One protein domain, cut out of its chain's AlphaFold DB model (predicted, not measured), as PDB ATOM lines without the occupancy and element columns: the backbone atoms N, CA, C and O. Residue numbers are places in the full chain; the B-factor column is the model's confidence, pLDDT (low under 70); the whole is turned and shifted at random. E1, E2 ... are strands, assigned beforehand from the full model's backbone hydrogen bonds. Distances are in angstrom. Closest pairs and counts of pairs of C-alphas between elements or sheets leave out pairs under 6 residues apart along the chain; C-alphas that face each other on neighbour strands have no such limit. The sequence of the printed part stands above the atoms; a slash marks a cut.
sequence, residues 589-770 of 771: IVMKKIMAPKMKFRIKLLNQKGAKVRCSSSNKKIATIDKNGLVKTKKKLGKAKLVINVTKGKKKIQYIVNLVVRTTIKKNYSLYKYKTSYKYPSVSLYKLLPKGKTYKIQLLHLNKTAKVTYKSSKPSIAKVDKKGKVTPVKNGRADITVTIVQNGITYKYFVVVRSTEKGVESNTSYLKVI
ATOM      1  N   ILE A 589     124.816 119.701  69.965       96.88
ATOM      2  CA  ILE A 589     124.793 120.396  71.257       96.88
ATOM      3  C   ILE A 589     124.217 119.496  72.356       96.88
ATOM      4  O   ILE A 589     123.183 118.841  72.189       96.88
ATOM      5  N   VAL A 590     124.888 119.486  73.508       95.38
ATOM      6  CA  VAL A 590     124.495 118.706  74.684       95.38
ATOM      7  C   VAL A 590     124.029 119.639  75.793       95.38
ATOM      8  O   VAL A 590     124.736 120.574  76.173       95.38
ATOM      9  N   MET A 591     122.863 119.353  76.373       92.25
ATOM     10  CA  MET A 591     122.399 120.010  77.594       92.25
ATOM     11  C   MET A 591     122.432 119.047  78.784       92.25
ATOM     12  O   MET A 591     121.958 117.914  78.705       92.25
ATOM     13  N   LYS A 592     122.940 119.521  79.924       90.81
ATOM     14  CA  LYS A 592     122.767 118.855  81.223       90.81
ATOM     15  C   LYS A 592     121.508 119.411  81.890       90.81
ATOM     16  O   LYS A 592     121.417 120.622  82.099       90.81
ATOM     17  N   LYS A 593     120.549 118.548  82.229       90.69
ATOM     18  CA  LYS A 593     119.284 118.918  82.888       90.69
ATOM     19  C   LYS A 593     119.124 118.118  84.179       90.69
ATOM     20  O   LYS A 593     119.439 116.934  84.227       90.69
ATOM     21  N   ILE A 594     118.608 118.766  85.217       90.25
ATOM     22  CA  ILE A 594     118.185 118.117  86.462       90.25
ATOM     23  C   ILE A 594     116.689 118.395  86.623       90.25
ATOM     24  O   ILE A 594     116.250 119.506  86.319       90.25
ATOM     25  N   MET A 595     115.916 117.391  87.032       90.75
ATOM     26  CA  MET A 595     114.466 117.469  87.249       90.75
ATOM     27  C   MET A 595     114.066 116.682  88.503       90.75
ATOM     28  O   MET A 595     114.805 115.805  88.951       90.75
ATOM     29  N   ALA A 596     112.884 116.982  89.044       90.69
ATOM     30  CA  ALA A 596     112.235 116.158  90.064       90.69
ATOM     31  C   ALA A 596     111.384 115.050  89.409       90.69
ATOM     32  O   ALA A 596     111.076 115.175  88.221       90.69
ATOM     33  N   PRO A 597     111.008 113.981  90.140       91.31
ATOM     34  CA  PRO A 597     110.084 112.953  89.656       91.31
ATOM     35  C   PRO A 597     108.735 113.528  89.211       91.31
ATOM     36  O   PRO A 597     108.303 114.558  89.720       91.31
ATOM     37  N   LYS A 598     108.045 112.840  88.291       90.81
ATOM     38  CA  LYS A 598     106.720 113.218  87.741       90.81
ATOM     39  C   LYS A 598     106.623 114.617  87.080       90.81
ATOM     40  O   LYS A 598     105.540 115.006  86.660       90.81
ATOM     41  N   MET A 599     107.725 115.350  86.909       91.31
ATOM     42  CA  MET A 599     107.756 116.683  86.287       91.31
ATOM     43  C   MET A 599     107.884 116.646  84.760       91.31
ATOM     44  O   MET A 599     108.462 115.710  84.187       91.31
ATOM     45  N   LYS A 600     107.443 117.731  84.110       93.31
ATOM     46  CA  LYS A 600     107.547 117.957  82.662       93.31
ATOM     47  C   LYS A 600     108.561 119.069  82.332       93.31
ATOM     48  O   LYS A 600     108.775 120.001  83.106       93.31
ATOM     49  N   PHE A 601     109.215 118.969  81.177       92.75
ATOM     50  CA  PHE A 601     110.123 119.982  80.627       92.75
ATOM     51  C   PHE A 601     110.037 119.964  79.101       92.75
ATOM     52  O   PHE A 601     110.172 118.902  78.504       92.75
ATOM     53  N   ARG A 602     109.844 121.113  78.448       92.94
ATOM     54  CA  ARG A 602     109.829 121.195  76.980       92.94
ATOM     55  C   ARG A 602     111.145 121.767  76.455       92.94
ATOM     56  O   ARG A 602     111.543 122.874  76.814       92.94
ATOM     57  N   ILE A 603     111.788 121.008  75.572       93.00
ATOM     58  CA  ILE A 603     112.912 121.450  74.748       93.00
ATOM     59  C   ILE A 603     112.374 122.441  73.708       93.00
ATOM     60  O   ILE A 603     111.419 122.128  72.994       93.00
ATOM     61  N   LYS A 604     112.981 123.628  73.588       93.94
ATOM     62  CA  LYS A 604     112.543 124.630  72.610       93.94
ATOM     63  C   LYS A 604     113.120 124.332  71.230       93.94
ATOM     64  O   LYS A 604     114.134 124.892  70.820       93.94
ATOM     65  N   LEU A 605     112.454 123.425  70.528       94.06
ATOM     66  CA  LEU A 605     112.698 123.140  69.120       94.06
ATOM     67  C   LEU A 605     112.278 124.329  68.244       94.06
ATOM     68  O   LEU A 605     111.283 125.002  68.525       94.06
ATOM     69  N   LEU A 606     113.038 124.576  67.180       93.69
ATOM     70  CA  LEU A 606     112.867 125.699  66.257       93.69
ATOM     71  C   LEU A 606     112.654 125.185  64.828       93.69
ATOM     72  O   LEU A 606     113.205 124.148  64.453       93.69
ATOM     73  N   ASN A 607     111.842 125.911  64.053       91.19
ATOM     74  CA  ASN A 607     111.606 125.737  62.610       91.19
ATOM     75  C   ASN A 607     111.295 124.295  62.162       91.19
ATOM     76  O   ASN A 607     111.757 123.827  61.121       91.19
ATOM     77  N   GLN A 608     110.486 123.596  62.961       89.50
ATOM     78  CA  GLN A 608     110.113 122.189  62.763       89.50
ATOM     79  C   GLN A 608     109.082 121.959  61.636       89.50
ATOM     80  O   GLN A 608     108.841 120.810  61.278       89.50
ATOM     81  N   LYS A 609     108.446 123.005  61.074       89.12
ATOM     82  CA  LYS A 609     107.406 122.850  60.032       89.12
ATOM     83  C   LYS A 609     107.995 122.118  58.816       89.12
ATOM     84  O   LYS A 609     108.982 122.587  58.239       89.12
ATOM     85  N   GLY A 610     107.412 120.972  58.461       86.69
ATOM     86  CA  GLY A 610     107.901 120.085  57.398       86.69
ATOM     87  C   GLY A 610     109.153 119.264  57.750       86.69
ATOM     88  O   GLY A 610     109.851 118.821  56.843       86.69
ATOM     89  N   ALA A 611     109.492 119.091  59.034       91.56
ATOM     90  CA  ALA A 611     110.632 118.285  59.472       91.56
ATOM     91  C   ALA A 611     110.198 116.942  60.089       91.56
ATOM     92  O   ALA A 611     109.264 116.878  60.888       91.56
ATOM     93  N   LYS A 612     110.931 115.868  59.777       92.56
ATOM     94  CA  LYS A 612     110.777 114.546  60.397       92.56
ATOM     95  C   LYS A 612     111.573 114.503  61.702       92.56
ATOM     96  O   LYS A 612     112.789 114.703  61.690       92.56
ATOM     97  N   VAL A 613     110.895 114.230  62.815       93.50
ATOM     98  CA  VAL A 613     111.496 114.169  64.156       93.50
ATOM     99  C   VAL A 613     111.566 112.719  64.636       93.50
ATOM    100  O   VAL A 613     110.592 111.978  64.514       93.50
ATOM    101  N   ARG A 614     112.708 112.306  65.194       91.69
ATOM    102  CA  ARG A 614     112.887 111.007  65.865       91.69
ATOM    103  C   ARG A 614     113.493 111.225  67.246       91.69
ATOM    104  O   ARG A 614     114.468 111.961  67.365       91.69
ATOM    105  N   CYS A 615     112.949 110.562  68.264       93.00
ATOM    106  CA  CYS A 615     113.383 110.716  69.653       93.00
ATOM    107  C   CYS A 615     113.675 109.356  70.297       93.00
ATOM    108  O   CYS A 615     113.010 108.368  69.988       93.00
ATOM    109  N   SER A 616     114.619 109.311  71.235       92.81
ATOM    110  CA  SER A 616     114.891 108.138  72.070       92.81
ATOM    111  C   SER A 616     115.185 108.521  73.521       92.81
ATOM    112  O   SER A 616     115.488 109.671  73.844       92.81
ATOM    113  N   SER A 617     115.086 107.530  74.406       95.62
ATOM    114  CA  SER A 617     115.520 107.609  75.799       95.62
ATOM    115  C   SER A 617     116.282 106.338  76.135       95.62
ATOM    116  O   SER A 617     115.749 105.247  75.930       95.62
ATOM    117  N   SER A 618     117.484 106.474  76.696       95.00
ATOM    118  CA  SER A 618     118.273 105.340  77.188       95.00
ATOM    119  C   SER A 618     117.616 104.629  78.375       95.00
ATOM    120  O   SER A 618     118.002 103.516  78.711       95.00
ATOM    121  N   ASN A 619     116.640 105.261  79.041       93.75
ATOM    122  CA  ASN A 619     115.881 104.639  80.119       93.75
ATOM    123  C   ASN A 619     114.467 105.238  80.235       93.75
ATOM    124  O   ASN A 619     114.220 106.180  80.997       93.75
ATOM    125  N   LYS A 620     113.508 104.648  79.505       95.06
ATOM    126  CA  LYS A 620     112.084 105.040  79.533       95.06
ATOM    127  C   LYS A 620     111.437 104.921  80.926       95.06
ATOM    128  O   LYS A 620     110.464 105.625  81.189       95.06
ATOM    129  N   LYS A 621     111.980 104.083  81.830       94.94
ATOM    130  CA  LYS A 621     111.511 103.957  83.227       94.94
ATOM    131  C   LYS A 621     111.897 105.173  84.088       94.94
ATOM    132  O   LYS A 621     111.268 105.384  85.119       94.94
ATOM    133  N   ILE A 622     112.882 105.978  83.668       95.88
ATOM    134  CA  ILE A 622     113.299 107.234  84.326       95.88
ATOM    135  C   ILE A 622     112.675 108.449  83.625       95.88
ATOM    136  O   ILE A 622     112.070 109.300  84.281       95.88
ATOM    137  N   ALA A 623     112.786 108.536  82.294       96.69
ATOM    138  CA  ALA A 623     112.217 109.642  81.527       96.69
ATOM    139  C   ALA A 623     111.885 109.277  80.074       96.69
ATOM    140  O   ALA A 623     112.564 108.475  79.434       96.69
ATOM    141  N   THR A 624     110.862 109.935  79.536       96.81
ATOM    142  CA  THR A 624     110.397 109.812  78.147       96.81
ATOM    143  C   THR A 624     110.423 111.170  77.452       96.81
ATOM    144  O   THR A 624     110.227 112.186  78.113       96.81
ATOM    145  N   ILE A 625     110.605 111.186  76.132       95.75
ATOM    146  CA  ILE A 625     110.579 112.380  75.272       95.75
ATOM    147  C   ILE A 625     109.669 112.119  74.062       95.75
ATOM    148  O   ILE A 625     109.709 111.024  73.503       95.75
ATOM    149  N   ASP A 626     108.858 113.104  73.666       94.62
ATOM    150  CA  ASP A 626     108.009 113.042  72.466       94.62
ATOM    151  C   ASP A 626     108.581 113.827  71.263       94.62
ATOM    152  O   ASP A 626     109.603 114.515  71.363       94.62
ATOM    153  N   LYS A 627     107.903 113.737  70.108       92.31
ATOM    154  CA  LYS A 627     108.262 114.451  68.863       92.31
ATOM    155  C   LYS A 627     108.193 115.984  68.968       92.31
ATOM    156  O   LYS A 627     108.772 116.675  68.141       92.31
ATOM    157  N   ASN A 628     107.523 116.514  69.991       90.81
ATOM    158  CA  ASN A 628     107.372 117.945  70.261       90.81
ATOM    159  C   ASN A 628     108.386 118.444  71.314       90.81
ATOM    160  O   ASN A 628     108.231 119.543  71.862       90.81
ATOM    161  N   GLY A 629     109.389 117.622  71.649       92.00
ATOM    162  CA  GLY A 629     110.420 117.926  72.636       92.00
ATOM    163  C   GLY A 629     109.923 117.938  74.086       92.00
ATOM    164  O   GLY A 629     110.623 118.469  74.948       92.00
ATOM    165  N   LEU A 630     108.733 117.403  74.384       94.94
ATOM    166  CA  LEU A 630     108.224 117.315  75.751       94.94
ATOM    167  C   LEU A 630     108.853 116.118  76.466       94.94
ATOM    168  O   LEU A 630     108.536 114.959  76.197       94.94
ATOM    169  N   VAL A 631     109.729 116.419  77.414       96.31
ATOM    170  CA  VAL A 631     110.310 115.475  78.361       96.31
ATOM    171  C   VAL A 631     109.365 115.313  79.551       96.31
ATOM    172  O   VAL A 631     108.956 116.300  80.160       96.31
ATOM    173  N   LYS A 632     109.045 114.068  79.909       95.94
ATOM    174  CA  LYS A 632     108.300 113.701  81.124       95.94
ATOM    175  C   LYS A 632     109.167 112.766  81.968       95.94
ATOM    176  O   LYS A 632     109.625 111.739  81.467       95.94
ATOM    177  N   THR A 633     109.387 113.106  83.232       94.81
ATOM    178  CA  THR A 633     110.050 112.214  84.201       94.81
ATOM    179  C   THR A 633     109.042 111.271  84.854       94.81
ATOM    180  O   THR A 633     107.845 111.558  84.914       94.81
ATOM    181  N   LYS A 634     109.514 110.116  85.319       94.00
ATOM    182  CA  LYS A 634     108.715 109.092  86.009       94.00
ATOM    183  C   LYS A 634     108.999 109.126  87.523       94.00
ATOM    184  O   LYS A 634     109.618 110.070  88.007       94.00
ATOM    185  N   LYS A 635     108.522 108.125  88.280       92.38
ATOM    186  CA  LYS A 635     108.790 107.985  89.731       92.38
ATOM    187  C   LYS A 635     110.249 107.582  90.020       92.38
ATOM    188  O   LYS A 635     110.791 107.983  91.043       92.38
ATOM    189  N   LYS A 636     110.891 106.812  89.127       93.56
ATOM    190  CA  LYS A 636     112.250 106.278  89.323       93.56
ATOM    191  C   LYS A 636     113.320 107.374  89.206       93.56
ATOM    192  O   LYS A 636     113.366 108.097  88.211       93.56
ATOM    193  N   LEU A 637     114.195 107.449  90.208       93.62
ATOM    194  CA  LEU A 637     115.372 108.324  90.226       93.62
ATOM    195  C   LEU A 637     116.494 107.777  89.327       93.62
ATOM    196  O   LEU A 637     116.506 106.596  88.979       93.62
ATOM    197  N   GLY A 638     117.460 108.629  88.974       93.06
ATOM    198  CA  GLY A 638     118.672 108.220  88.254       93.06
ATOM    199  C   GLY A 638     118.979 109.060  87.015       93.06
ATOM    200  O   GLY A 638     118.547 110.207  86.899       93.06
ATOM    201  N   LYS A 639     119.771 108.496  86.094       96.19
ATOM    202  CA  LYS A 639     120.269 109.169  84.882       96.19
ATOM    203  C   LYS A 639     119.584 108.618  83.626       96.19
ATOM    204  O   LYS A 639     119.401 107.411  83.507       96.19
ATOM    205  N   ALA A 640     119.263 109.488  82.669       95.75
ATOM    206  CA  ALA A 640     118.794 109.101  81.337       95.75
ATOM    207  C   ALA A 640     119.413 110.007  80.263       95.75
ATOM    208  O   ALA A 640     119.453 111.227  80.425       95.75
ATOM    209  N   LYS A 641     119.867 109.418  79.153       96.31
ATOM    210  CA  LYS A 641     120.266 110.144  77.942       96.31
ATOM    211  C   LYS A 641     119.064 110.185  77.006       96.31
ATOM    212  O   LYS A 641     118.551 109.136  76.621       96.31
ATOM    213  N   LEU A 642     118.602 111.382  76.666       96.44
ATOM    214  CA  LEU A 642     117.548 111.590  75.674       96.44
ATOM    215  C   LEU A 642     118.192 112.124  74.400       96.44
ATOM    216  O   LEU A 642     118.981 113.068  74.466       96.44
ATOM    217  N   VAL A 643     117.848 111.540  73.257       95.00
ATOM    218  CA  VAL A 643     118.340 111.974  71.944       95.00
ATOM    219  C   VAL A 643     117.149 112.408  71.111       95.00
ATOM    220  O   VAL A 643     116.116 111.739  71.111       95.00
ATOM    221  N   ILE A 644     117.279 113.529  70.411       95.06
ATOM    222  CA  ILE A 644     116.273 114.012  69.469       95.06
ATOM    223  C   ILE A 644     116.957 114.479  68.183       95.06
ATOM    224  O   ILE A 644     117.798 115.377  68.197       95.06
ATOM    225  N   ASN A 645     116.563 113.859  67.073       93.75
ATOM    226  CA  ASN A 645     117.028 114.170  65.730       93.75
ATOM    227  C   ASN A 645     115.904 114.847  64.949       93.75
ATOM    228  O   ASN A 645     114.755 114.402  64.991       93.75
ATOM    229  N   VAL A 646     116.253 115.872  64.180       94.06
ATOM    230  CA  VAL A 646     115.336 116.604  63.305       94.06
ATOM    231  C   VAL A 646     115.919 116.624  61.900       94.06
ATOM    232  O   VAL A 646     117.061 117.035  61.704       94.06
ATOM    233  N   THR A 647     115.139 116.167  60.922       91.38
ATOM    234  CA  THR A 647     115.543 116.087  59.511       91.38
ATOM    235  C   THR A 647     114.592 116.911  58.651       91.38
ATOM    236  O   THR A 647     113.386 116.673  58.684       91.38
ATOM    237  N   LYS A 648     115.111 117.868  57.877       88.81
ATOM    238  CA  LYS A 648     114.338 118.676  56.921       88.81
ATOM    239  C   LYS A 648     115.107 118.779  55.604       88.81
ATOM    240  O   LYS A 648     116.166 119.407  55.553       88.81
ATOM    241  N   GLY A 649     114.589 118.136  54.556       86.69
ATOM    242  CA  GLY A 649     115.330 117.926  53.309       86.69
ATOM    243  C   GLY A 649     116.692 117.276  53.579       86.69
ATOM    244  O   GLY A 649     116.803 116.377  54.411       86.69
ATOM    245  N   LYS A 650     117.749 117.794  52.943       81.56
ATOM    246  CA  LYS A 650     119.138 117.322  53.120       81.56
ATOM    247  C   LYS A 650     119.763 117.665  54.492       81.56
ATOM    248  O   LYS A 650     120.876 117.228  54.765       81.56
ATOM    249  N   LYS A 651     119.101 118.436  55.372       85.19
ATOM    250  CA  LYS A 651     119.654 118.826  56.686       85.19
ATOM    251  C   LYS A 651     119.170 117.906  57.814       85.19
ATOM    252  O   LYS A 651     117.988 117.921  58.155       85.19
ATOM    253  N   LYS A 652     120.104 117.171  58.432       89.75
ATOM    254  CA  LYS A 652     119.945 116.443  59.708       89.75
ATOM    255  C   LYS A 652     120.567 117.261  60.851       89.75
ATOM    256  O   LYS A 652     121.628 117.854  60.665       89.75
ATOM    257  N   ILE A 653     119.931 117.287  62.021       92.88
ATOM    258  CA  ILE A 653     120.398 118.004  63.222       92.88
ATOM    259  C   ILE A 653     120.061 117.177  64.462       92.88
ATOM    260  O   ILE A 653     119.001 116.551  64.499       92.88
ATOM    261  N   GLN A 654     120.928 117.191  65.473       93.81
ATOM    262  CA  GLN A 654     120.762 116.414  66.698       93.81
ATOM    263  C   GLN A 654     120.941 117.280  67.954       93.81
ATOM    264  O   GLN A 654     121.782 118.178  68.012       93.81
ATOM    265  N   TYR A 655     120.157 116.962  68.986       95.19
ATOM    266  CA  TYR A 655     120.293 117.518  70.331       95.19
ATOM    267  C   TYR A 655     120.263 116.383  71.363       95.19
ATOM    268  O   TYR A 655     119.458 115.453  71.252       95.19
ATOM    269  N   ILE A 656     121.121 116.468  72.383       95.19
ATOM    270  CA  ILE A 656     121.208 115.469  73.459       95.19
ATOM    271  C   ILE A 656     120.894 116.119  74.807       95.19
ATOM    272  O   ILE A 656     121.464 117.152  75.167       95.19
ATOM    273  N   VAL A 657     120.022 115.481  75.591       96.00
ATOM    274  CA  VAL A 657     119.740 115.851  76.983       96.00
ATOM    275  C   VAL A 657     120.286 114.775  77.912       96.00
ATOM    276  O   VAL A 657     119.745 113.674  77.995       96.00
ATOM    277  N   ASN A 658     121.332 115.120  78.658       95.12
ATOM    278  CA  ASN A 658     121.823 114.324  79.776       95.12
ATOM    279  C   ASN A 658     121.014 114.710  81.021       95.12
ATOM    280  O   ASN A 658     121.263 115.751  81.639       95.12
ATOM    281  N   LEU A 659     120.004 113.901  81.336       95.06
ATOM    282  CA  LEU A 659     119.022 114.152  82.384       95.06
ATOM    283  C   LEU A 659     119.367 113.406  83.678       95.06
ATOM    284  O   LEU A 659     119.715 112.225  83.648       95.06
ATOM    285  N   VAL A 660     119.196 114.080  84.815       94.44
ATOM    286  CA  VAL A 660     119.254 113.492  86.161       94.44
ATOM    287  C   VAL A 660     117.937 113.757  86.894       94.44
ATOM    288  O   VAL A 660     117.512 114.908  86.996       94.44
ATOM    289  N   VAL A 661     117.305 112.707  87.420       92.69
ATOM    290  CA  VAL A 661     116.069 112.785  88.214       92.69
ATOM    291  C   VAL A 661     116.400 112.585  89.692       92.69
ATOM    292  O   VAL A 661     116.932 111.537  90.062       92.69
ATOM    293  N   ARG A 662     116.101 113.590  90.530       91.06
ATOM    294  CA  ARG A 662     116.322 113.580  91.990       91.06
ATOM    295  C   ARG A 662     115.308 114.465  92.722       91.06
ATOM    296  O   ARG A 662     114.787 115.410  92.140       91.06
ATOM    297  N   THR A 663     115.060 114.199  94.000       81.06
ATOM    298  CA  THR A 663     114.003 114.842  94.809       81.06
ATOM    299  C   THR A 663     114.217 116.335  95.104       81.06
ATOM    300  O   THR A 663     113.256 117.052  95.347       81.06
ATOM    301  N   THR A 664     115.448 116.850  95.023       73.19
ATOM    302  CA  THR A 664     115.825 118.192  95.519       73.19
ATOM    303  C   THR A 664     115.490 119.392  94.609       73.19
ATOM    304  O   THR A 664     116.039 120.477  94.803       73.19
ATOM    305  N   ILE A 665     114.625 119.253  93.593       74.06
ATOM    306  CA  ILE A 665     114.347 120.320  92.604       74.06
ATOM    307  C   ILE A 665     112.917 120.870  92.733       74.06
ATOM    308  O   ILE A 665     111.972 120.257  92.245       74.06
ATOM    309  N   LYS A 666     112.773 122.079  93.303       62.91
ATOM    310  CA  LYS A 666     111.466 122.724  93.561       62.91
ATOM    311  C   LYS A 666     110.738 123.276  92.316       62.91
ATOM    312  O   LYS A 666     109.515 123.269  92.284       62.91
ATOM    313  N   LYS A 667     111.443 123.774  91.285       70.81
ATOM    314  CA  LYS A 667     110.831 124.368  90.067       70.81
ATOM    315  C   LYS A 667     111.563 123.929  88.790       70.81
ATOM    316  O   LYS A 667     112.790 123.875  88.760       70.81
ATOM    317  N   ASN A 668     110.814 123.649  87.717       75.69
ATOM    318  CA  ASN A 668     111.348 123.213  86.419       75.69
ATOM    319  C   ASN A 668     110.900 124.130  85.274       75.69
ATOM    320  O   ASN A 668     109.850 123.934  84.668       75.69
ATOM    321  N   TYR A 669     111.736 125.113  84.941       83.69
ATOM    322  CA  TYR A 669     111.489 126.016  83.817       83.69
ATOM    323  C   TYR A 669     111.753 125.348  82.460       83.69
ATOM    324  O   TYR A 669     112.772 124.667  82.268       83.69
ATOM    325  N   SER A 670     110.839 125.597  81.524       88.62
ATOM    326  CA  SER A 670     110.953 125.334  80.087       88.62
ATOM    327  C   SER A 670     110.995 126.660  79.335       88.62
ATOM    328  O   SER A 670     110.219 127.558  79.648       88.62
ATOM    329  N   LEU A 671     111.866 126.786  78.336       89.56
ATOM    330  CA  LEU A 671     111.889 127.946  77.443       89.56
ATOM    331  C   LEU A 671     110.716 127.829  76.462       89.56
ATOM    332  O   LEU A 671     110.683 126.878  75.682       89.56
ATOM    333  N   TYR A 672     109.754 128.754  76.497       85.00
ATOM    334  CA  TYR A 672     108.561 128.670  75.640       85.00
ATOM    335  C   TYR A 672     108.515 129.782  74.580       85.00
ATOM    336  O   TYR A 672     108.340 129.462  73.399       85.00
ATOM    337  N   LYS A 673     108.786 131.048  74.939       83.31
ATOM    338  CA  LYS A 673     108.996 132.147  73.977       83.31
ATOM    339  C   LYS A 673     110.480 132.232  73.594       83.31
ATOM    340  O   LYS A 673     111.322 132.683  74.360       83.31
ATOM    341  N   TYR A 674     110.789 131.784  72.380       90.31
ATOM    342  CA  TYR A 674     112.047 132.048  71.676       90.31
ATOM    343  C   TYR A 674     111.777 131.950  70.172       90.31
ATOM    344  O   TYR A 674     111.129 130.992  69.735       90.31
ATOM    345  N   LYS A 675     112.265 132.925  69.405       86.69
ATOM    346  CA  LYS A 675     112.233 132.984  67.936       86.69
ATOM    347  C   LYS A 675     113.648 133.328  67.441       86.69
ATOM    348  O   LYS A 675     114.460 133.838  68.205       86.69
ATOM    349  N   THR A 676     113.945 133.023  66.183       87.50
ATOM    350  CA  THR A 676     115.220 133.342  65.521       87.50
ATOM    351  C   THR A 676     114.965 133.574  64.034       87.50
ATOM    352  O   THR A 676     114.054 132.964  63.479       87.50
ATOM    353  N   SER A 677     115.769 134.417  63.382       84.69
ATOM    354  CA  SER A 677     115.738 134.623  61.926       84.69
ATOM    355  C   SER A 677     116.378 133.472  61.135       84.69
ATOM    356  O   SER A 677     116.228 133.385  59.917       84.69
ATOM    357  N   TYR A 678     117.081 132.551  61.805       88.12
ATOM    358  CA  TYR A 678     117.621 131.348  61.170       88.12
ATOM    359  C   TYR A 678     116.476 130.466  60.650       88.12
ATOM    360  O   TYR A 678     115.646 130.034  61.438       88.12
ATOM    361  N   LYS A 679     116.433 130.187  59.338       86.50
ATOM    362  CA  LYS A 679     115.291 129.517  58.671       86.50
ATOM    363  C   LYS A 679     115.300 127.976  58.747       86.50
ATOM    364  O   LYS A 679     114.276 127.337  58.509       86.50
ATOM    365  N   TYR A 680     116.436 127.359  59.080       88.31
ATOM    366  CA  TYR A 680     116.567 125.898  59.212       88.31
ATOM    367  C   TYR A 680     116.181 125.423  60.625       88.31
ATOM    368  O   TYR A 680     116.149 126.247  61.546       88.31
ATOM    369  N   PRO A 681     115.888 124.122  60.840       92.50
ATOM    370  CA  PRO A 681     115.604 123.618  62.179       92.50
ATOM    371  C   PRO A 681     116.763 123.904  63.148       92.50
ATOM    372  O   PRO A 681     117.907 124.068  62.732       92.50
ATOM    373  N   SER A 682     116.466 124.023  64.440       95.00
ATOM    374  CA  SER A 682     117.474 124.233  65.492       95.00
ATOM    375  C   SER A 682     116.857 123.956  66.876       95.00
ATOM    376  O   SER A 682     115.683 123.582  66.978       95.00
ATOM    377  N   VAL A 683     117.625 124.165  67.946       95.12
ATOM    378  CA  VAL A 683     117.147 124.189  69.333       95.12
ATOM    379  C   VAL A 683     117.635 125.449  70.034       95.12
ATOM    380  O   VAL A 683     118.735 125.937  69.765       95.12
ATOM    381  N   SER A 684     116.834 125.927  70.982       92.81
ATOM    382  CA  SER A 684     117.264 126.890  71.986       92.81
ATOM    383  C   SER A 684     117.273 126.251  73.375       92.81
ATOM    384  O   SER A 684     116.279 125.676  73.829       92.81
ATOM    385  N   LEU A 685     118.423 126.309  74.045       91.19
ATOM    386  CA  LEU A 685     118.619 125.802  75.401       91.19
ATOM    387  C   LEU A 685     118.486 126.947  76.405       91.19
ATOM    388  O   LEU A 685     118.997 128.030  76.160       91.19
ATOM    389  N   TYR A 686     117.878 126.708  77.565       90.44
ATOM    390  CA  TYR A 686     117.871 127.684  78.660       90.44
ATOM    391  C   TYR A 686     118.931 127.359  79.715       90.44
ATOM    392  O   TYR A 686     119.037 126.213  80.167       90.44
ATOM    393  N   LYS A 687     119.660 128.388  80.157       90.25
ATOM    394  CA  LYS A 687     120.616 128.320  81.259       90.25
ATOM    395  C   LYS A 687     120.436 129.502  82.217       90.25
ATOM    396  O   LYS A 687     120.717 130.641  81.862       90.25
ATOM    397  N   LEU A 688     120.046 129.206  83.457       88.69
ATOM    398  CA  LEU A 688     120.249 130.115  84.588       88.69
ATOM    399  C   LEU A 688     121.735 130.103  84.972       88.69
ATOM    400  O   LEU A 688     122.323 129.019  85.099       88.69
ATOM    401  N   LEU A 689     122.331 131.282  85.146       89.50
ATOM    402  CA  LEU A 689     123.753 131.448  85.431       89.50
ATOM    403  C   LEU A 689     123.987 132.580  86.452       89.50
ATOM    404  O   LEU A 689     124.134 133.736  86.060       89.50
ATOM    405  N   PRO A 690     124.020 132.268  87.761       87.94
ATOM    406  CA  PRO A 690     124.295 133.263  88.793       87.94
ATOM    407  C   PRO A 690     125.703 133.861  88.675       87.94
ATOM    408  O   PRO A 690     126.637 133.161  88.273       87.94
ATOM    409  N   LYS A 691     125.867 135.125  89.083       83.50
ATOM    410  CA  LYS A 691     127.162 135.826  89.158       83.50
ATOM    411  C   LYS A 691     128.210 134.970  89.890       83.50
ATOM    412  O   LYS A 691     127.905 134.279  90.862       83.50
ATOM    413  N   GLY A 692     129.433 134.938  89.357       81.62
ATOM    414  CA  GLY A 692     130.517 134.066  89.837       81.62
ATOM    415  C   GLY A 692     130.444 132.591  89.397       81.62
ATOM    416  O   GLY A 692     131.390 131.843  89.634       81.62
ATOM    417  N   LYS A 693     129.376 132.133  88.726       89.25
ATOM    418  CA  LYS A 693     129.336 130.804  88.081       89.25
ATOM    419  C   LYS A 693     129.548 130.936  86.573       89.25
ATOM    420  O   LYS A 693     129.062 131.872  85.954       89.25
ATOM    421  N   THR A 694     130.234 129.971  85.962       92.75
ATOM    422  CA  THR A 694     130.431 129.917  84.500       92.75
ATOM    423  C   THR A 694     129.780 128.670  83.905       92.75
ATOM    424  O   THR A 694     129.495 127.699  84.612       92.75
ATOM    425  N   TYR A 695     129.494 128.696  82.604       94.31
ATOM    426  CA  TYR A 695     128.883 127.576  81.894       94.31
ATOM    427  C   TYR A 695     129.636 127.262  80.606       94.31
ATOM    428  O   TYR A 695     129.693 128.076  79.692       94.31
ATOM    429  N   LYS A 696     130.191 126.054  80.513       96.12
ATOM    430  CA  LYS A 696     130.792 125.537  79.284       96.12
ATOM    431  C   LYS A 696     129.704 124.936  78.396       96.12
ATOM    432  O   LYS A 696     129.054 123.970  78.800       96.12
ATOM    433  N   ILE A 697     129.532 125.475  77.191       96.19
ATOM    434  CA  ILE A 697     128.709 124.842  76.156       96.19
ATOM    435  C   ILE A 697     129.390 123.527  75.758       96.19
ATOM    436  O   ILE A 697     130.586 123.502  75.469       96.19
ATOM    437  N   GLN A 698     128.637 122.427  75.794       95.31
ATOM    438  CA  GLN A 698     129.134 121.102  75.438       95.31
ATOM    439  C   GLN A 698     128.694 120.742  74.020       95.31
ATOM    440  O   GLN A 698     127.503 120.794  73.705       95.31
ATOM    441  N   LEU A 699     129.667 120.365  73.192       95.81
ATOM    442  CA  LEU A 699     129.477 119.885  71.828       95.81
ATOM    443  C   LEU A 699     130.046 118.465  71.710       95.81
ATOM    444  O   LEU A 699     131.045 118.151  72.356       95.81
ATOM    445  N   LEU A 700     129.412 117.626  70.894       94.00
ATOM    446  CA  LEU A 700     129.867 116.279  70.537       94.00
ATOM    447  C   LEU A 700     129.939 116.117  69.017       94.00
ATOM    448  O   LEU A 700     129.356 116.911  68.274       94.00
ATOM    449  N   HIS A 701     130.637 115.063  68.585       93.69
ATOM    450  CA  HIS A 701     130.744 114.622  67.186       93.69
ATOM    451  C   HIS A 701     131.305 115.693  66.231       93.69
ATOM    452  O   HIS A 701     130.978 115.730  65.043       93.69
ATOM    453  N   LEU A 702     132.163 116.566  66.769       91.75
ATOM    454  CA  LEU A 702     133.001 117.473  65.991       91.75
ATOM    455  C   LEU A 702     134.173 116.686  65.397       91.75
ATOM    456  O   LEU A 702     134.834 115.939  66.119       91.75
ATOM    457  N   ASN A 703     134.451 116.864  64.107       86.88
ATOM    458  CA  ASN A 703     135.695 116.379  63.513       86.88
ATOM    459  C   ASN A 703     136.854 117.358  63.794       86.88
ATOM    460  O   ASN A 703     136.644 118.485  64.248       86.88
ATOM    461  N   LYS A 704     138.095 116.934  63.515       87.31
ATOM    462  CA  LYS A 704     139.303 117.743  63.776       87.31
ATOM    463  C   LYS A 704     139.331 119.078  63.009       87.31
ATOM    464  O   LYS A 704     139.986 120.008  63.457       87.31
ATOM    465  N   THR A 705     138.623 119.180  61.880       88.06
ATOM    466  CA  THR A 705     138.596 120.364  61.000       88.06
ATOM    467  C   THR A 705     137.377 121.275  61.212       88.06
ATOM    468  O   THR A 705     137.218 122.264  60.495       88.06
ATOM    469  N   ALA A 706     136.517 120.981  62.193       90.56
ATOM    470  CA  ALA A 706     135.299 121.742  62.453       90.56
ATOM    471  C   ALA A 706     135.604 123.173  62.924       90.56
ATOM    472  O   ALA A 706     136.178 123.389  63.994       90.56
ATOM    473  N   LYS A 707     135.139 124.176  62.172       92.19
ATOM    474  CA  LYS A 707     135.228 125.586  62.584       92.19
ATOM    475  C   LYS A 707     134.037 125.921  63.481       92.19
ATOM    476  O   LYS A 707     132.894 125.870  63.029       92.19
ATOM    477  N   VAL A 708     134.296 126.267  64.744       96.50
ATOM    478  CA  VAL A 708     133.265 126.612  65.741       96.50
ATOM    479  C   VAL A 708     133.381 128.080  66.141       96.50
ATOM    480  O   VAL A 708     134.451 128.528  66.544       96.50
ATOM    481  N   THR A 709     132.276 128.824  66.085       93.06
ATOM    482  CA  THR A 709     132.205 130.221  66.534       93.06
ATOM    483  C   THR A 709     131.062 130.443  67.524       93.06
ATOM    484  O   THR A 709     130.002 129.814  67.449       93.06
ATOM    485  N   TYR A 710     131.288 131.363  68.461       96.81
ATOM    486  CA  TYR A 710     130.344 131.750  69.507       96.81
ATOM    487  C   TYR A 710     130.129 133.266  69.458       96.81
ATOM    488  O   TYR A 710     131.101 134.017  69.418       96.81
ATOM    489  N   LYS A 711     128.874 133.728  69.491       93.38
ATOM    490  CA  LYS A 711     128.525 135.159  69.586       93.38
ATOM    491  C   LYS A 711     127.459 135.361  70.658       93.38
ATOM    492  O   LYS A 711     126.438 134.679  70.626       93.38
ATOM    493  N   SER A 712     127.681 136.296  71.581       96.06
ATOM    494  CA  SER A 712     126.647 136.775  72.509       96.06
ATOM    495  C   SER A 712     125.875 137.931  71.880       96.06
ATOM    496  O   SER A 712     126.488 138.805  71.271       96.06
ATOM    497  N   SER A 713     124.551 137.958  72.040       92.12
ATOM    498  CA  SER A 713     123.723 139.106  71.649       92.12
ATOM    499  C   SER A 713     123.870 140.303  72.589       92.12
ATOM    500  O   SER A 713     123.635 141.428  72.167       92.12
ATOM    501  N   LYS A 714     124.264 140.075  73.853       90.44
ATOM    502  CA  LYS A 714     124.484 141.121  74.865       90.44
ATOM    503  C   LYS A 714     125.726 140.786  75.713       90.44
ATOM    504  O   LYS A 714     125.583 140.265  76.823       90.44
ATOM    505  N   PRO A 715     126.955 141.065  75.221       92.25
ATOM    506  CA  PRO A 715     128.203 140.811  75.956       92.25
ATOM    507  C   PRO A 715     128.292 141.520  77.318       92.25
ATOM    508  O   PRO A 715     128.987 141.043  78.211       92.25
ATOM    509  N   SER A 716     127.564 142.624  77.499       91.38
ATOM    510  CA  SER A 716     127.409 143.349  78.769       91.38
ATOM    511  C   SER A 716     126.587 142.599  79.829       91.38
ATOM    512  O   SER A 716     126.681 142.930  81.007       91.38
ATOM    513  N   ILE A 717     125.811 141.580  79.436       88.31
ATOM    514  CA  ILE A 717     125.016 140.722  80.332       88.31
ATOM    515  C   ILE A 717     125.672 139.346  80.486       88.31
ATOM    516  O   ILE A 717     125.809 138.858  81.607       88.31
ATOM    517  N   ALA A 718     126.117 138.728  79.387       92.50
ATOM    518  CA  ALA A 718     126.936 137.518  79.431       92.50
ATOM    519  C   ALA A 718     127.930 137.467  78.262       92.50
ATOM    520  O   ALA A 718     127.540 137.547  77.093       92.50
ATOM    521  N   LYS A 719     129.214 137.275  78.574       95.81
ATOM    522  CA  LYS A 719     130.291 137.062  77.593       95.81
ATOM    523  C   LYS A 719     130.418 135.574  77.270       95.81
ATOM    524  O   LYS A 719     130.092 134.724  78.098       95.81
ATOM    525  N   VAL A 720     130.925 135.257  76.082       97.44
ATOM    526  CA  VAL A 720     131.328 133.899  75.687       97.44
ATOM    527  C   VAL A 720     132.711 133.959  75.042       97.44
ATOM    528  O   VAL A 720     132.959 134.842  74.227       97.44
ATOM    529  N   ASP A 721     133.617 133.062  75.431       95.62
ATOM    530  CA  ASP A 721     134.968 132.998  74.861       95.62
ATOM    531  C   ASP A 721     135.038 132.148  73.574       95.62
ATOM    532  O   ASP A 721     134.102 131.424  73.221       95.62
ATOM    533  N   LYS A 722     136.191 132.186  72.884       93.06
ATOM    534  CA  LYS A 722     136.465 131.366  71.684       93.06
ATOM    535  C   LYS A 722     136.322 129.853  71.937       93.06
ATOM    536  O   LYS A 722     136.125 129.091  70.997       93.06
ATOM    537  N   LYS A 723     136.398 129.406  73.196       91.50
ATOM    538  CA  LYS A 723     136.258 128.003  73.609       91.50
ATOM    539  C   LYS A 723     134.811 127.662  74.027       91.50
ATOM    540  O   LYS A 723     134.573 126.517  74.408       91.50
ATOM    541  N   GLY A 724     133.848 128.586  73.998       92.88
ATOM    542  CA  GLY A 724     132.457 128.348  74.412       92.88
ATOM    543  C   GLY A 724     132.212 128.347  75.929       92.88
ATOM    544  O   GLY A 724     131.229 127.759  76.391       92.88
ATOM    545  N   LYS A 725     133.099 128.953  76.731       97.06
ATOM    546  CA  LYS A 725     132.859 129.243  78.156       97.06
ATOM    547  C   LYS A 725     132.056 130.539  78.261       97.06
ATOM    548  O   LYS A 725     132.504 131.589  77.808       97.06
ATOM    549  N   VAL A 726     130.873 130.452  78.856       97.44
ATOM    550  CA  VAL A 726     129.961 131.571  79.109       97.44
ATOM    551  C   VAL A 726     130.168 132.094  80.530       97.44
ATOM    552  O   VAL A 726     130.149 131.309  81.485       97.44
ATOM    553  N   THR A 727     130.307 133.412  80.661       94.44
ATOM    554  CA  THR A 727     130.516 134.126  81.929       94.44
ATOM    555  C   THR A 727     129.447 135.219  82.088       94.44
ATOM    556  O   THR A 727     129.317 136.052  81.187       94.44
ATOM    557  N   PRO A 728     128.675 135.238  83.192       93.56
ATOM    558  CA  PRO A 728     127.704 136.290  83.491       93.56
ATOM    559  C   PRO A 728     128.421 137.589  83.887       93.56
ATOM    560  O   PRO A 728     129.492 137.539  84.491       93.56
ATOM    561  N   VAL A 729     127.831 138.738  83.557       89.19
ATOM    562  CA  VAL A 729     128.411 140.072  83.802       89.19
ATOM    563  C   VAL A 729     127.447 140.963  84.595       89.19
ATOM    564  O   VAL A 729     127.791 141.387  85.694       89.19
ATOM    565  N   LYS A 730     126.235 141.196  84.075       86.38
ATOM    566  CA  LYS A 730     125.147 141.954  84.731       86.38
ATOM    567  C   LYS A 730     123.874 141.105  84.807       86.38
ATOM    568  O   LYS A 730     123.750 140.143  84.048       86.38
ATOM    569  N   ASN A 731     122.937 141.430  85.700       85.38
ATOM    570  CA  ASN A 731     121.610 140.795  85.745       85.38
ATOM    571  C   ASN A 731     120.878 140.971  84.395       85.38
ATOM    572  O   ASN A 731     120.979 142.027  83.774       85.38
ATOM    573  N   GLY A 732     120.154 139.949  83.926       88.69
ATOM    574  CA  GLY A 732     119.346 140.023  82.702       88.69
ATOM    575  C   GLY A 732     119.496 138.831  81.750       88.69
ATOM    576  O   GLY A 732     120.019 137.775  82.107       88.69
ATOM    577  N   ARG A 733     119.017 138.992  80.509       91.19
ATOM    578  CA  ARG A 733     119.045 137.954  79.462       91.19
ATOM    579  C   ARG A 733     120.031 138.288  78.338       91.19
ATOM    580  O   ARG A 733     119.975 139.372  77.767       91.19
ATOM    581  N   ALA A 734     120.845 137.307  77.955       93.06
ATOM    582  CA  ALA A 734     121.654 137.311  76.738       93.06
ATOM    583  C   ALA A 734     121.456 135.998  75.968       93.06
ATOM    584  O   ALA A 734     121.289 134.941  76.576       93.06
ATOM    585  N   ASP A 735     121.523 136.040  74.640       95.06
ATOM    586  CA  ASP A 735     121.419 134.848  73.800       95.06
ATOM    587  C   ASP A 735     122.778 134.548  73.165       95.06
ATOM    588  O   ASP A 735     123.356 135.388  72.475       95.06
ATOM    589  N   ILE A 736     123.290 133.336  73.376       97.25
ATOM    590  CA  ILE A 736     124.516 132.855  72.744       97.25
ATOM    591  C   ILE A 736     124.154 132.062  71.490       97.25
ATOM    592  O   ILE A 736     123.451 131.053  71.562       97.25
ATOM    593  N   THR A 737     124.666 132.496  70.342       96.81
ATOM    594  CA  THR A 737     124.622 131.740  69.087       96.81
ATOM    595  C   THR A 737     125.898 130.919  68.948       96.81
ATOM    596  O   THR A 737     126.994 131.472  69.019       96.81
ATOM    597  N   VAL A 738     125.749 129.617  68.709       97.19
ATOM    598  CA  VAL A 738     126.834 128.691  68.366       97.19
ATOM    599  C   VAL A 738     126.708 128.353  66.887       97.19
ATOM    600  O   VAL A 738     125.656 127.868  66.467       97.19
ATOM    601  N   THR A 739     127.752 128.586  66.098       95.12
ATOM    602  CA  THR A 739     127.801 128.191  64.681       95.12
ATOM    603  C   THR A 739     128.938 127.200  64.487       95.12
ATOM    604  O   THR A 739     130.042 127.433  64.968       95.12
ATOM    605  N   ILE A 740     128.666 126.087  63.809       94.69
ATOM    606  CA  ILE A 740     129.650 125.041  63.520       94.69
ATOM    607  C   ILE A 740     129.616 124.783  62.019       94.69
ATOM    608  O   ILE A 740     128.547 124.496  61.477       94.69
ATOM    609  N   VAL A 741     130.767 124.870  61.360       89.44
ATOM    610  CA  VAL A 741     130.937 124.500  59.952       89.44
ATOM    611  C   VAL A 741     131.800 123.247  59.896       89.44
ATOM    612  O   VAL A 741     132.954 123.265  60.324       89.44
ATOM    613  N   GLN A 742     131.225 122.157  59.392       87.25
ATOM    614  CA  GLN A 742     131.874 120.852  59.259       87.25
ATOM    615  C   GLN A 742     131.429 120.207  57.944       87.25
ATOM    616  O   GLN A 742     130.234 120.150  57.666       87.25
ATOM    617  N   ASN A 743     132.381 119.727  57.137       80.62
ATOM    618  CA  ASN A 743     132.137 119.073  55.842       80.62
ATOM    619  C   ASN A 743     131.228 119.902  54.904       80.62
ATOM    620  O   ASN A 743     130.284 119.381  54.319       80.62
ATOM    621  N   GLY A 744     131.446 121.222  54.837       77.56
ATOM    622  CA  GLY A 744     130.611 122.159  54.067       77.56
ATOM    623  C   GLY A 744     129.216 122.441  54.653       77.56
ATOM    624  O   GLY A 744     128.492 123.291  54.142       77.56
ATOM    625  N   ILE A 745     128.821 121.778  55.747       84.06
ATOM    626  CA  ILE A 745     127.505 121.938  56.372       84.06
ATOM    627  C   ILE A 745     127.598 122.872  57.582       84.06
ATOM    628  O   ILE A 745     128.303 122.606  58.557       84.06
ATOM    629  N   THR A 746     126.809 123.948  57.546       87.69
ATOM    630  CA  THR A 746     126.613 124.851  58.689       87.69
ATOM    631  C   THR A 746     125.471 124.379  59.588       87.69
ATOM    632  O   THR A 746     124.302 124.372  59.170       87.69
ATOM    633  N   TYR A 747     125.815 124.078  60.840       90.75
ATOM    634  CA  TYR A 747     124.925 123.827  61.973       90.75
ATOM    635  C   TYR A 747     124.861 125.088  62.848       90.75
ATOM    636  O   TYR A 747     125.880 125.745  63.070       90.75
ATOM    637  N   LYS A 748     123.679 125.434  63.368       94.38
ATOM    638  CA  LYS A 748     123.512 126.551  64.308       94.38
ATOM    639  C   LYS A 748     122.640 126.142  65.492       94.38
ATOM    640  O   LYS A 748     121.572 125.561  65.301       94.38
ATOM    641  N   TYR A 749     123.094 126.477  66.696       96.88
ATOM    642  CA  TYR A 749     122.436 126.197  67.973       96.88
ATOM    643  C   TYR A 749     122.354 127.469  68.823       96.88
ATOM    644  O   TYR A 749     123.188 128.365  68.679       96.88
ATOM    645  N   PHE A 750     121.378 127.542  69.732       96.75
ATOM    646  CA  PHE A 750     121.151 128.721  70.570       96.75
ATOM    647  C   PHE A 750     121.128 128.369  72.063       96.75
ATOM    648  O   PHE A 750     120.625 127.317  72.464       96.75
ATOM    649  N   VAL A 751     121.653 129.265  72.901       96.00
ATOM    650  CA  VAL A 751     121.596 129.165  74.366       96.00
ATOM    651  C   VAL A 751     121.131 130.498  74.949       96.00
ATOM    652  O   VAL A 751     121.877 131.472  74.943       96.00
ATOM    653  N   VAL A 752     119.911 130.537  75.482       94.06
ATOM    654  CA  VAL A 752     119.384 131.655  76.276       94.06
ATOM    655  C   VAL A 752     119.987 131.592  77.673       94.06
ATOM    656  O   VAL A 752     119.734 130.652  78.435       94.06
ATOM    657  N   VAL A 753     120.768 132.607  78.014       92.38
ATOM    658  CA  VAL A 753     121.414 132.783  79.312       92.38
ATOM    659  C   VAL A 753     120.624 133.816  80.103       92.38
ATOM    660  O   VAL A 753     120.519 134.967  79.685       92.38
ATOM    661  N   ARG A 754     120.101 133.419  81.266       90.12
ATOM    662  CA  ARG A 754     119.636 134.353  82.299       90.12
ATOM    663  C   ARG A 754     120.759 134.499  83.318       90.12
ATOM    664  O   ARG A 754     121.005 133.583  84.104       90.12
ATOM    665  N   SER A 755     121.460 135.619  83.238       87.50
ATOM    666  CA  SER A 755     122.442 136.057  84.224       87.50
ATOM    667  C   SER A 755     121.693 136.650  85.416       87.50
ATOM    668  O   SER A 755     120.753 137.416  85.207       87.50
ATOM    669  N   THR A 756     122.056 136.285  86.647       82.94
ATOM    670  CA  THR A 756     121.363 136.770  87.857       82.94
ATOM    671  C   THR A 756     122.325 137.110  88.980       82.94
ATOM    672  O   THR A 756     123.269 136.366  89.256       82.94
ATOM    673  N   GLU A 757     122.023 138.182  89.699       78.50
ATOM    674  CA  GLU A 757     122.637 138.489  90.990       78.50
ATOM    675  C   GLU A 757     121.777 137.880  92.114       78.50
ATOM    676  O   GLU A 757     120.613 137.536  91.891       78.50
ATOM    677  N   LYS A 758     122.354 137.622  93.295       56.06
ATOM    678  CA  LYS A 758     121.589 137.052  94.421       56.06
ATOM    679  C   LYS A 758     120.520 138.063  94.859       56.06
ATOM    680  O   LYS A 758     120.828 139.237  94.990       56.06
ATOM    681  N   GLY A 759     119.298 137.594  95.111       43.78
ATOM    682  CA  GLY A 759     118.204 138.413  95.653       43.78
ATOM    683  C   GLY A 759     117.434 139.266  94.638       43.78
ATOM    684  O   GLY A 759     116.342 139.710  94.959       43.78
ATOM    685  N   VAL A 760     117.933 139.448  93.410       52.12
ATOM    686  CA  VAL A 760     117.272 140.296  92.405       52.12
ATOM    687  C   VAL A 760     116.391 139.453  91.478       52.12
ATOM    688  O   VAL A 760     116.883 138.612  90.713       52.12
ATOM    689  N   GLU A 761     115.078 139.687  91.524       50.69
ATOM    690  CA  GLU A 761     114.132 139.149  90.545       50.69
ATOM    691  C   GLU A 761     114.536 139.592  89.123       50.69
ATOM    692  O   GLU A 761     115.138 140.639  88.890       50.69
ATOM    693  N   SER A 762     114.272 138.754  88.127       54.59
ATOM    694  CA  SER A 762     114.582 139.101  86.736       54.59
ATOM    695  C   SER A 762     113.630 138.398  85.798       54.59
ATOM    696  O   SER A 762     113.267 137.247  86.036       54.59
ATOM    697  N   ASN A 763     113.265 139.100  84.724       62.09
ATOM    698  CA  ASN A 763     112.255 138.696  83.755       62.09
ATOM    699  C   ASN A 763     112.311 137.184  83.445       62.09
ATOM    700  O   ASN A 763     113.338 136.651  82.999       62.09
ATOM    701  N   THR A 764     111.181 136.511  83.687       74.75
ATOM    702  CA  THR A 764     110.954 135.102  83.340       74.75
ATOM    703  C   THR A 764     109.813 134.898  82.348       74.75
ATOM    704  O   THR A 764     109.459 133.751  82.098       74.75
ATOM    705  N   SER A 765     109.287 135.949  81.706       77.38
ATOM    706  CA  SER A 765     108.118 135.866  80.809       77.38
ATOM    707  C   SER A 765     108.361 135.036  79.539       77.38
ATOM    708  O   SER A 765     107.421 134.688  78.826       77.38
ATOM    709  N   TYR A 766     109.613 134.640  79.267       80.81
ATOM    710  CA  TYR A 766     110.003 133.670  78.234       80.81
ATOM    711  C   TYR A 766     110.100 132.210  78.722       80.81
ATOM    712  O   TYR A 766     110.306 131.288  77.921       80.81
ATOM    713  N   LEU A 767     109.917 131.975  80.020       86.38
ATOM    714  CA  LEU A 767     109.942 130.675  80.685       86.38
ATOM    715  C   LEU A 767     108.537 130.290  81.167       86.38
ATOM    716  O   LEU A 767     107.765 131.133  81.600       86.38
ATOM    717  N   LYS A 768     108.211 128.996  81.135       87.81
ATOM    718  CA  LYS A 768     106.982 128.453  81.736       87.81
ATOM    719  C   LYS A 768     107.318 127.200  82.536       87.81
ATOM    720  O   LYS A 768     108.129 126.377  82.099       87.81
ATOM    721  N   VAL A 769     106.713 127.053  83.713       84.19
ATOM    722  CA  VAL A 769     106.700 125.771  84.429       84.19
ATOM    723  C   VAL A 769     105.612 124.918  83.794       84.19
ATOM    724  O   VAL A 769     104.471 125.352  83.678       84.19
ATOM    725  N   ILE A 770     105.973 123.714  83.359       81.69
ATOM    726  CA  ILE A 770     105.011 122.750  82.830       81.69
ATOM    727  C   ILE A 770     104.738 121.761  83.962       81.69
ATOM    728  O   ILE A 770     105.621 120.975  84.313       81.69
TER     729      ILE A 770
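Overview. This is residues 589 to 770 of the 771 residues of an uncharacterized protein of Clostridiales bacterium (UniProt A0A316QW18). Two lobes, joined through the middle, are each built on a twisted sheet of five strands; these sheets are partly face to face, their strands crossed at 43 degrees, and each takes an edge strand from the other lobe, E11 in the first and E3 in the second. The small sheet E2, E6, E5 covers part of the first sheet, E4, E7, E8, E1, E11, while the hairpin E13 and E14 packs on the second, E3, E10, E16, E15, E12, and the short pair E9 and E17 packs with E9 on E2 and E10. The 182 printed residues have no named helix and 17 strands, E1 to E17 along the chain, an all strand class; both five-stranded sheets are mixed, the smaller ones antiparallel. The whole is compact, with a radius of gyration of the C-alphas of 16.2 A and spans of 44 by 38 by 30 A.

Arrangement. E1, residues 589 to 595, is parallel to E8, residues 651 to 661, with N 591 and O 656 2.9 A apart, and antiparallel to edge strand E11, residues 698 to 700, with N 590 and O 698 2.9 A apart. E2, residues 600 to 602, runs on into E3, residues 604 to 606, at 25 degrees. Edge strand E4, residues 612 to 617, is antiparallel to E7, residues 638 to 648, with N 614 to O 645 at 2.9 A; E7 and E8 form a hairpin, with N 640 to O 659 at 2.9 A. E5, residues 623 to 625, and E6, residues 630 to 633, form a hairpin, with N 624 to O 632 at 2.9 A; E6 is antiparallel to E2, with N 631 to O 601 at 2.7 A. E9, residues 669 to 671, is antiparallel to E17, residues 767 to 769, with N 670 to O 768 at 2.9 A. E10, residues 682 to 690, has staggered pairing: antiparallel to E3, with N 684 to O 604 at 2.9 A, and parallel to E16, residues 745 to 756, with N 687 to O 752 at 2.8 A. E15, residues 732 to 742, forms a hairpin with E16, with N 736 to O 751 at 2.8 A, and is antiparallel to edge strand E12, residues 707 to 712, with N 737 to O 711 at 2.8 A. E13, residues 718 to 720, and E14, residues 725 to 728, form a hairpin, with N 719 to O 727 at 2.9 A; the closest C-alphas of E13 and E15, those of Ala 718 and Ala 734, are 5.9 A apart. Three sheets form a stack of sheets, face to face in turn: the facing parts of the sheet with E1 are 9.3 A centre to centre from those of the sheet with E10, and 8.2 A from those of the sheet with E6.

Along the chain. E1 begins at C-alpha 589 (124.793, 120.396, 71.257) and is 19.3 A long. E7 measures 33.3 A, E8 32.3 A, E10 25.9 A, E15 32.8 A and E16, the longest by residues, 35.3 A. E17 ends at C-alpha 769 (106.700, 125.771, 84.429).

Size, cuts and confidence. The C-alphas farthest apart, of Lys 650 and Gly 759, are 47.5 A from each other. The printed part has no cut and no long link. Mean pLDDT of the printed part is 89.6; residue 666 and residues 758 to 763 are under 70.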